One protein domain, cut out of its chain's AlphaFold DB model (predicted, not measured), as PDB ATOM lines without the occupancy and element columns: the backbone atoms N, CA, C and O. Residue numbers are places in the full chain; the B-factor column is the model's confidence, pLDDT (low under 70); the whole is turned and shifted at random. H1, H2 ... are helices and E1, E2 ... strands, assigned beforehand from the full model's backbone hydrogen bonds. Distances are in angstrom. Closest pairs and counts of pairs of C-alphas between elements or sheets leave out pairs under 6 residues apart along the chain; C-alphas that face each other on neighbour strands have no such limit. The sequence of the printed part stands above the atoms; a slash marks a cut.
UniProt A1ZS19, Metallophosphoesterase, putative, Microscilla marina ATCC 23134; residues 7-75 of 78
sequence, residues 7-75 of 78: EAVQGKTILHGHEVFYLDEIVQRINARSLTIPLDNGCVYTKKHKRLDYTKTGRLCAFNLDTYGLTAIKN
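This is residues 7 to 75 of the 78 residues of the protein "Metallophosphoesterase, putative" of Microscilla marina ATCC 23134 (UniProt A1ZS19). The model has little regular structure: a short helix, H1, packs on E2 of a small parallel strand pair, E1 and E2, and a hairpin, E3 and E4, makes a second pair. Glu 7 and Lys 48, in the unnamed stretch 39 to 58, mark opposite ends of an elongated outline, 40 by 24 by 16 A. The 69 printed residues run E1, H1, E2, E3, E4, class mixed, under half in named elements; the whole is compact, radius of gyration of the C-alphas 12.6 A.

E1, residues 14 to 16, H1, residues 23 to 31, and E2, residues 36 to 38, form a strand-helix-strand unit, parallel neighbour strands with a helix between, its crossover left-handed. N 37 and O 14 are within hydrogen-bond range, 2.8 A. H1 has every O i to N i+4 pair within range. The closest C-alphas of H1 and E2, Arg 29 and Ile 37, are 5.7 A apart. E3, residues 59 to 63, and E4, residues 70 to 74, form an antiparallel hairpin; N 62 and O 71 are 2.8 A apart. E1 is apart from both.

E1 begins at C-alpha 14 (155.604, 170.781, 109.444); E4, 13.3 A long, ends at C-alpha 74 (145.236, 192.571, 109.746). H1 measures 12.3 A, E3 12.7 A.

The printed part has no cut. The link E2 to E3 is long. No printed residue is under 70 in pLDDT.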
ATOM      1  N   GLU A   7     160.924 161.153 113.607       94.12
ATOM      2  CA  GLU A   7     161.234 160.034 112.713       94.12
ATOM      3  C   GLU A   7     160.184 159.922 111.607       94.12
ATOM      4  O   GLU A   7     160.538 159.817 110.434       94.12
ATOM      5  N   ALA A   8     158.899 160.033 111.967       92.62
ATOM      6  CA  ALA A   8     157.791 159.969 111.016       92.62
ATOM      7  C   ALA A   8     157.865 161.073 109.948       92.62
ATOM      8  O   ALA A   8     157.437 160.872 108.814       92.62
ATOM      9  N   VAL A   9     158.445 162.226 110.293       93.25
ATOM     10  CA  VAL A   9     158.618 163.365 109.377       93.25
ATOM     11  C   VAL A   9     160.036 163.492 108.827       93.25
ATOM     12  O   VAL A   9     160.353 164.485 108.172       93.25
ATOM     13  N   GLN A  10     160.904 162.507 109.085       94.88
ATOM     14  CA  GLN A  10     162.297 162.486 108.623       94.88
ATOM     15  C   GLN A  10     163.064 163.772 108.982       94.88
ATOM     16  O   GLN A  10     163.821 164.317 108.178       94.88
ATOM     17  N   GLY A  11     162.821 164.307 110.181       91.50
ATOM     18  CA  GLY A  11     163.448 165.537 110.667       91.50
ATOM     19  C   GLY A  11     162.946 166.838 110.030       91.50
ATOM     20  O   GLY A  11     163.462 167.899 110.381       91.50
ATOM     21  N   LYS A  12     161.952 166.796 109.133       92.88
ATOM     22  CA  LYS A  12     161.351 167.997 108.534       92.88
ATOM     23  C   LYS A  12     160.439 168.712 109.531       92.88
ATOM     24  O   LYS A  12     159.773 168.084 110.347       92.88
ATOM     25  N   THR A  13     160.377 170.036 109.423       93.81
ATOM     26  CA  THR A  13     159.381 170.846 110.141       93.81
ATOM     27  C   THR A  13     158.071 170.847 109.357       93.81
ATOM     28  O   THR A  13     158.084 171.003 108.137       93.81
ATOM     29  N   ILE A  14     156.939 170.689 110.042       95.06
ATOM     30  CA  ILE A  14     155.604 170.781 109.444       95.06
ATOM     31  C   ILE A  14     155.061 172.190 109.645       95.06
ATOM     32  O   ILE A  14     154.878 172.636 110.777       95.06
ATOM     33  N   LEU A  15     154.730 172.852 108.540       95.81
ATOM     34  CA  LEU A  15     153.951 174.085 108.529       95.81
ATOM     35  C   LEU A  15     152.508 173.740 108.169       95.81
ATOM     36  O   LEU A  15     152.280 173.005 107.209       95.81
ATOM     37  N   HIS A  16     151.536 174.248 108.922       95.00
ATOM     38  CA  HIS A  16     150.127 173.970 108.637       95.00
ATOM     39  C   HIS A  16     149.214 175.152 108.967       95.00
ATOM     40  O   HIS A  16     149.555 176.024 109.764       95.00
ATOM     41  N   GLY A  17     148.032 175.159 108.353       94.06
ATOM     42  CA  GLY A  17     146.929 176.058 108.697       94.06
ATOM     43  C   GLY A  17     145.687 175.282 109.136       94.06
ATOM     44  O   GLY A  17     145.827 174.216 109.746       94.06
ATOM     45  N   HIS A  18     144.500 175.784 108.772       92.75
ATOM     46  CA  HIS A  18     143.166 175.195 108.978       92.75
ATOM     47  C   HIS A  18     142.641 175.251 110.418       92.75
ATOM     48  O   HIS A  18     141.535 175.735 110.663       92.75
ATOM     49  N   GLU A  19     143.417 174.758 111.380       93.19
ATOM     50  CA  GLU A  19     143.124 174.977 112.795       93.19
ATOM     51  C   GLU A  19     143.616 176.374 113.186       93.19
ATOM     52  O   GLU A  19     144.771 176.709 112.939       93.19
ATOM     53  N   VAL A  20     142.748 177.185 113.797       95.31
ATOM     54  CA  VAL A  20     143.105 178.543 114.225       95.31
ATOM     55  C   VAL A  20     143.909 178.504 115.519       95.31
ATOM     56  O   VAL A  20     143.452 177.925 116.506       95.31
ATOM     57  N   PHE A  21     145.049 179.188 115.518       96.69
ATOM     58  CA  PHE A  21     145.912 179.404 116.677       96.69
ATOM     59  C   PHE A  21     146.045 180.895 116.982       96.69
ATOM     60  O   PHE A  21     145.985 181.754 116.093       96.69
ATOM     61  N   TYR A  22     146.243 181.225 118.255       97.00
ATOM     62  CA  TYR A  22     146.501 182.607 118.640       97.00
ATOM     63  C   TYR A  22     147.908 183.044 118.238       97.00
ATOM     64  O   TYR A  22     148.828 182.235 118.112       97.00
ATOM     65  N   LEU A  23     148.074 184.342 117.983       95.94
ATOM     66  CA  LEU A  23     149.317 184.870 117.424       95.94
ATOM     67  C   LEU A  23     150.517 184.640 118.357       95.94
ATOM     68  O   LEU A  23     151.614 184.353 117.887       95.94
ATOM     69  N   ASP A  24     150.301 184.736 119.668       96.81
ATOM     70  CA  ASP A  24     151.288 184.418 120.703       96.81
ATOM     71  C   ASP A  24     151.718 182.947 120.648       96.81
ATOM     72  O   ASP A  24     152.915 182.667 120.677       96.81
ATOM     73  N   GLU A  25     150.777 182.018 120.481       96.94
ATOM     74  CA  GLU A  25     151.074 180.588 120.328       96.94
ATOM     75  C   GLU A  25     151.887 180.299 119.058       96.94
ATOM     76  O   GLU A  25     152.863 179.543 119.100       96.94
ATOM     77  N   ILE A  26     151.533 180.932 117.932       97.38
ATOM     78  CA  ILE A  26     152.273 180.817 116.664       97.38
ATOM     79  C   ILE A  26     153.720 181.298 116.851       97.38
ATOM     80  O   ILE A  26     154.667 180.581 116.518       97.38
ATOM     81  N   VAL A  27     153.903 182.486 117.437       97.44
ATOM     82  CA  VAL A  27     155.229 183.068 117.708       97.44
ATOM     83  C   VAL A  27     156.042 182.180 118.652       97.44
ATOM     84  O   VAL A  27     157.225 181.941 118.404       97.44
ATOM     85  N   GLN A  28     155.423 181.637 119.702       97.75
ATOM     86  CA  GLN A  28     156.085 180.704 120.617       97.75
ATOM     87  C   GLN A  28     156.593 179.453 119.889       97.75
ATOM     88  O   GLN A  28     157.740 179.054 120.102       97.75
ATOM     89  N   ARG A  29     155.794 178.858 118.992       96.81
ATOM     90  CA  ARG A  29     156.192 177.658 118.230       96.81
ATOM     91  C   ARG A  29     157.371 177.921 117.297       96.81
ATOM     92  O   ARG A  29     158.275 177.087 117.214       96.81
ATOM     93  N   ILE A  30     157.373 179.081 116.640       96.94
ATOM     94  CA  ILE A  30     158.471 179.536 115.777       96.94
ATOM     95  C   ILE A  30     159.756 179.704 116.594       96.94
ATOM     96  O   ILE A  30     160.784 179.116 116.247       96.94
ATOM     97  N   ASN A  31     159.686 180.442 117.707       96.94
ATOM     98  CA  ASN A  31     160.835 180.708 118.578       96.94
ATOM     99  C   ASN A  31     161.411 179.424 119.183       96.94
ATOM    100  O   ASN A  31     162.626 179.257 119.248       96.94
ATOM    101  N   ALA A  32     160.542 178.489 119.566       96.06
ATOM    102  CA  ALA A  32     160.936 177.190 120.097       96.06
ATOM    103  C   ALA A  32     161.480 176.226 119.028       96.06
ATOM    104  O   ALA A  32     161.848 175.104 119.372       96.06
ATOM    105  N   ARG A  33     161.500 176.615 117.741       94.38
ATOM    106  CA  ARG A  33     161.844 175.728 116.614       94.38
ATOM    107  C   ARG A  33     161.047 174.417 116.674       94.38
ATOM    108  O   ARG A  33     161.587 173.331 116.467       94.38
ATOM    109  N   SER A  34     159.761 174.534 117.008       94.44
ATOM    110  CA  SER A  34     158.874 173.385 117.183       94.44
ATOM    111  C   SER A  34     158.790 172.562 115.901       94.44
ATOM    112  O   SER A  34     158.787 173.112 114.802       94.44
ATOM    113  N   LEU A  35     158.648 171.241 116.045       94.50
ATOM    114  CA  LEU A  35     158.481 170.328 114.909       94.50
ATOM    115  C   LEU A  35     157.257 170.685 114.049       94.50
ATOM    116  O   LEU A  35     157.260 170.463 112.842       94.50
ATOM    117  N   THR A  36     156.217 171.236 114.676       95.19
ATOM    118  CA  THR A  36     154.995 171.708 114.027       95.19
ATOM    119  C   THR A  36     154.794 173.194 114.310       95.19
ATOM    120  O   THR A  36     154.774 173.615 115.471       95.19
ATOM    121  N   ILE A  37     154.628 173.989 113.255       96.56
ATOM    122  CA  ILE A  37     154.382 175.430 113.331       96.56
ATOM    123  C   ILE A  37     153.020 175.720 112.676       96.56
ATOM    124  O   ILE A  37     152.894 175.602 111.451       96.56
ATOM    125  N   PRO A  38     151.994 176.086 113.464       96.81
ATOM    126  CA  PRO A  38     150.735 176.569 112.918       96.81
ATOM    127  C   PRO A  38     150.911 177.997 112.396       96.81
ATOM    128  O   PRO A  38     151.577 178.802 113.038       96.81
ATOM    129  N   LEU A  39     150.305 178.328 111.258       97.56
ATOM    130  CA  LEU A  39     150.341 179.679 110.678       97.56
ATOM    131  C   LEU A  39     148.958 180.326 110.563       97.56
ATOM    132  O   LEU A  39     148.849 181.492 110.204       97.56
ATOM    133  N   ASP A  40     147.888 179.598 110.861       97.00
ATOM    134  CA  ASP A  40     146.536 180.124 110.721       97.00
ATOM    135  C   ASP A  40     146.117 180.891 111.982       97.00
ATOM    136  O   ASP A  40     145.702 180.305 112.979       97.00
ATOM    137  N   ASN A  41     146.224 182.224 111.941       97.12
ATOM    138  CA  ASN A  41     145.679 183.106 112.981       97.12
ATOM    139  C   ASN A  41     144.185 183.417 112.779       97.12
ATOM    140  O   ASN A  41     143.617 184.289 113.441       97.12
ATOM    141  N   GLY A  42     143.526 182.720 111.854       95.19
ATOM    142  CA  GLY A  42     142.114 182.892 111.599       95.19
ATOM    143  C   GLY A  42     141.811 184.269 111.021       95.19
ATOM    144  O   GLY A  42     141.082 185.041 111.638       95.19
ATOM    145  N   CYS A  43     142.363 184.585 109.846       94.62
ATOM    146  CA  CYS A  43     142.238 185.898 109.190       94.62
ATOM    147  C   CYS A  43     140.783 186.410 109.108       94.62
ATOM    148  O   CYS A  43     140.517 187.594 109.291       94.62
ATOM    149  N   VAL A  44     139.813 185.514 108.908       93.00
ATOM    150  CA  VAL A  44     138.379 185.851 108.823       93.00
ATOM    151  C   VAL A  44     137.699 186.053 110.186       93.00
ATOM    152  O   VAL A  44     136.602 186.607 110.260       93.00
ATOM    153  N   TYR A  45     138.326 185.624 111.283       91.69
ATOM    154  CA  TYR A  45     137.773 185.698 112.638       91.69
ATOM    155  C   TYR A  45     138.121 187.034 113.298       91.69
ATOM    156  O   TYR A  45     138.910 187.110 114.235       91.69
ATOM    157  N   THR A  46     137.530 188.107 112.783       89.88
ATOM    158  CA  THR A  46     137.748 189.490 113.249       89.88
ATOM    159  C   THR A  46     136.634 190.008 114.160       89.88
ATOM    160  O   THR A  46     136.782 191.047 114.799       89.88
ATOM    161  N   LYS A  47     135.503 189.296 114.234       89.31
ATOM    162  CA  LYS A  47     134.305 189.680 115.000       89.31
ATOM    163  C   LYS A  47     134.079 188.737 116.173       89.31
ATOM    164  O   LYS A  47     134.482 187.580 116.127       89.31
ATOM    165  N   LYS A  48     133.373 189.216 117.203       90.06
ATOM    166  CA  LYS A  48     133.038 188.436 118.404       90.06
ATOM    167  C   LYS A  48     132.393 187.100 118.037       90.06
ATOM    168  O   LYS A  48     131.420 187.052 117.288       90.06
ATOM    169  N   HIS A  49     132.890 186.022 118.631       85.50
ATOM    170  CA  HIS A  49     132.348 184.687 118.430       85.50
ATOM    171  C   HIS A  49     132.516 183.829 119.687       85.50
ATOM    172  O   HIS A  49     133.247 184.184 120.605       85.50
ATOM    173  N   LYS A  50     131.794 182.705 119.755       87.12
ATOM    174  CA  LYS A  50     131.680 181.899 120.985       87.12
ATOM    175  C   LYS A  50     132.907 181.031 121.300       87.12
ATOM    176  O   LYS A  50     132.966 180.479 122.389       87.12
ATOM    177  N   ARG A  51     133.827 180.847 120.343       87.31
ATOM    178  CA  ARG A  51     134.859 179.791 120.399       87.31
ATOM    179  C   ARG A  51     136.287 180.303 120.566       87.31
ATOM    180  O   ARG A  51     137.069 179.632 121.221       87.31
ATOM    181  N   LEU A  52     136.636 181.427 119.950       89.19
ATOM    182  CA  LEU A  52     137.982 181.998 120.021       89.19
ATOM    183  C   LEU A  52     137.883 183.459 120.457       89.19
ATOM    184  O   LEU A  52     136.841 184.112 120.331       89.19
ATOM    185  N   ASP A  53     138.987 183.947 120.996       90.50
ATOM    186  CA  ASP A  53     139.171 185.344 121.337       90.50
ATOM    187  C   ASP A  53     139.496 186.148 120.071       90.50
ATOM    188  O   ASP A  53     140.630 186.154 119.590       90.50
ATOM    189  N   TYR A  54     138.488 186.849 119.547       88.94
ATOM    190  CA  TYR A  54     138.609 187.667 118.336       88.94
ATOM    191  C   TYR A  54     139.660 188.786 118.444       88.94
ATOM    192  O   TYR A  54     140.097 189.317 117.425       88.94
ATOM    193  N   THR A  55     140.090 189.152 119.660       90.75
ATOM    194  CA  THR A  55     141.157 190.148 119.866       90.75
ATOM    195  C   THR A  55     142.551 189.581 119.567       90.75
ATOM    196  O   THR A  55     143.490 190.332 119.281       90.75
ATOM    197  N   LYS A  56     142.676 188.248 119.570       93.56
ATOM    198  CA  LYS A  56     143.912 187.499 119.312       93.56
ATOM    199  C   LYS A  56     143.965 186.840 117.930       93.56
ATOM    200  O   LYS A  56     144.997 186.264 117.583       93.56
ATOM    201  N   THR A  57     142.894 186.928 117.145       94.44
ATOM    202  CA  THR A  57     142.786 186.400 115.774       94.44
ATOM    203  C   THR A  57     142.660 187.536 114.750       94.44
ATOM    204  O   THR A  57     142.926 188.701 115.065       94.44
ATOM    205  N   GLY A  58     142.296 187.220 113.502       94.75
ATOM    206  CA  GLY A  58     141.974 188.228 112.488       94.75
ATOM    207  C   GLY A  58     143.178 188.749 111.703       94.75
ATOM    208  O   GLY A  58     143.135 189.858 111.162       94.75
ATOM    209  N   ARG A  59     144.267 187.972 111.654       95.88
ATOM    210  CA  ARG A  59     145.447 188.289 110.844       95.88
ATOM    211  C   ARG A  59     145.749 187.202 109.821       95.88
ATOM    212  O   ARG A  59     145.558 186.017 110.088       95.88
ATOM    213  N   LEU A  60     146.253 187.622 108.666       96.94
ATOM    214  CA  LEU A  60     146.923 186.748 107.712       96.94
ATOM    215  C   LEU A  60     148.406 186.695 108.077       96.94
ATOM    216  O   LEU A  60     149.056 187.739 108.179       96.94
ATOM    217  N   CYS A  61     148.930 185.490 108.279       97.75
ATOM    218  CA  CYS A  61     150.321 185.276 108.653       97.75
ATOM    219  C   CYS A  61     151.121 184.671 107.498       97.75
ATOM    220  O   CYS A  61     150.650 183.776 106.800       97.75
ATOM    221  N   ALA A  62     152.357 185.135 107.344       97.44
ATOM    222  CA  ALA A  62     153.347 184.595 106.427       97.44
ATOM    223  C   ALA A  62     154.652 184.346 107.185       97.44
ATOM    224  O   ALA A  62     155.099 185.186 107.969       97.44
ATOM    225  N   PHE A  63     155.257 183.187 106.950       97.88
ATOM    226  CA  PHE A  63     156.469 182.754 107.631       97.88
ATOM    227  C   PHE A  63     157.646 182.724 106.660       97.88
ATOM    228  O   PHE A  63     157.579 182.071 105.620       97.88
ATOM    229  N   ASN A  64     158.711 183.447 106.993       97.38
ATOM    230  CA  ASN A  64     159.938 183.476 106.210       97.38
ATOM    231  C   ASN A  64     160.840 182.305 106.633       97.38
ATOM    232  O   ASN A  64     161.277 182.245 107.781       97.38
ATOM    233  N   LEU A  65     161.124 181.386 105.707       94.25
ATOM    234  CA  LEU A  65     161.908 180.177 105.982       94.25
ATOM    235  C   LEU A  65     163.400 180.456 106.192       94.25
ATOM    236  O   LEU A  65     164.046 179.729 106.944       94.25
ATOM    237  N   ASP A  66     163.923 181.515 105.576       95.56
ATOM    238  CA  ASP A  66     165.337 181.880 105.658       95.56
ATOM    239  C   ASP A  66     165.644 182.593 106.978       95.56
ATOM    240  O   ASP A  66     166.638 182.303 107.644       95.56
ATOM    241  N   THR A  67     164.768 183.514 107.394       96.12
ATOM    242  CA  THR A  67     164.983 184.331 108.602       96.12
ATOM    243  C   THR A  67     164.285 183.790 109.841       96.12
ATOM    244  O   THR A  67     164.581 184.233 110.950       96.12
ATOM    245  N   TYR A  68     163.343 182.856 109.677       94.94
ATOM    246  CA  TYR A  68     162.412 182.438 110.729       94.94
ATOM    247  C   TYR A  68     161.541 183.583 111.282       94.94
ATOM    248  O   TYR A  68     161.010 183.500 112.390       94.94
ATOM    249  N   GLY A  69     161.366 184.656 110.507       96.69
ATOM    250  CA  GLY A  69     160.493 185.774 110.853       96.69
ATOM    251  C   GLY A  69     159.024 185.504 110.515       96.69
ATOM    252  O   GLY A  69     158.707 184.926 109.475       96.69
ATOM    253  N   LEU A  70     158.118 185.981 111.371       97.81
ATOM    254  CA  LEU A  70     156.676 185.996 111.119       97.81
ATOM    255  C   LEU A  70     156.234 187.401 110.695       97.81
ATOM    256  O   LEU A  70     156.428 188.361 111.437       97.81
ATOM    257  N   THR A  71     155.589 187.513 109.538       98.12
ATOM    258  CA  THR A  71     154.836 188.712 109.147       98.12
ATOM    259  C   THR A  71     153.357 188.446 109.375       98.12
ATOM    260  O   THR A  71     152.844 187.420 108.933       98.12
ATOM    261  N   ALA A  72     152.660 189.351 110.058       97.25
ATOM    262  CA  ALA A  72     151.228 189.234 110.300       97.25
ATOM    263  C   ALA A  72     150.535 190.559 109.983       97.25
ATOM    264  O   ALA A  72     150.847 191.588 110.585       97.25
ATOM    265  N   ILE A  73     149.582 190.526 109.057       96.38
ATOM    266  CA  ILE A  73     148.797 191.698 108.656       96.38
ATOM    267  C   ILE A  73     147.350 191.522 109.097       96.38
ATOM    268  O   ILE A  73     146.839 190.405 109.106       96.38
ATOM    269  N   LYS A  74     146.681 192.612 109.480       94.25
ATOM    270  CA  LYS A  74     145.236 192.571 109.746       94.25
ATOM    271  C   LYS A  74     144.490 192.261 108.449       94.25
ATOM    272  O   LYS A  74     144.947 192.647 107.376       94.25
ATOM    273  N   ASN A  75     143.355 191.581 108.570       91.56
ATOM    274  CA  ASN A  75     142.422 191.442 107.457       91.56
ATOM    275  C   ASN A  75     142.038 192.841 106.924       91.56
ATOM    276  O   ASN A  75     141.887 193.771 107.715       91.56
TER     277      ASN A  75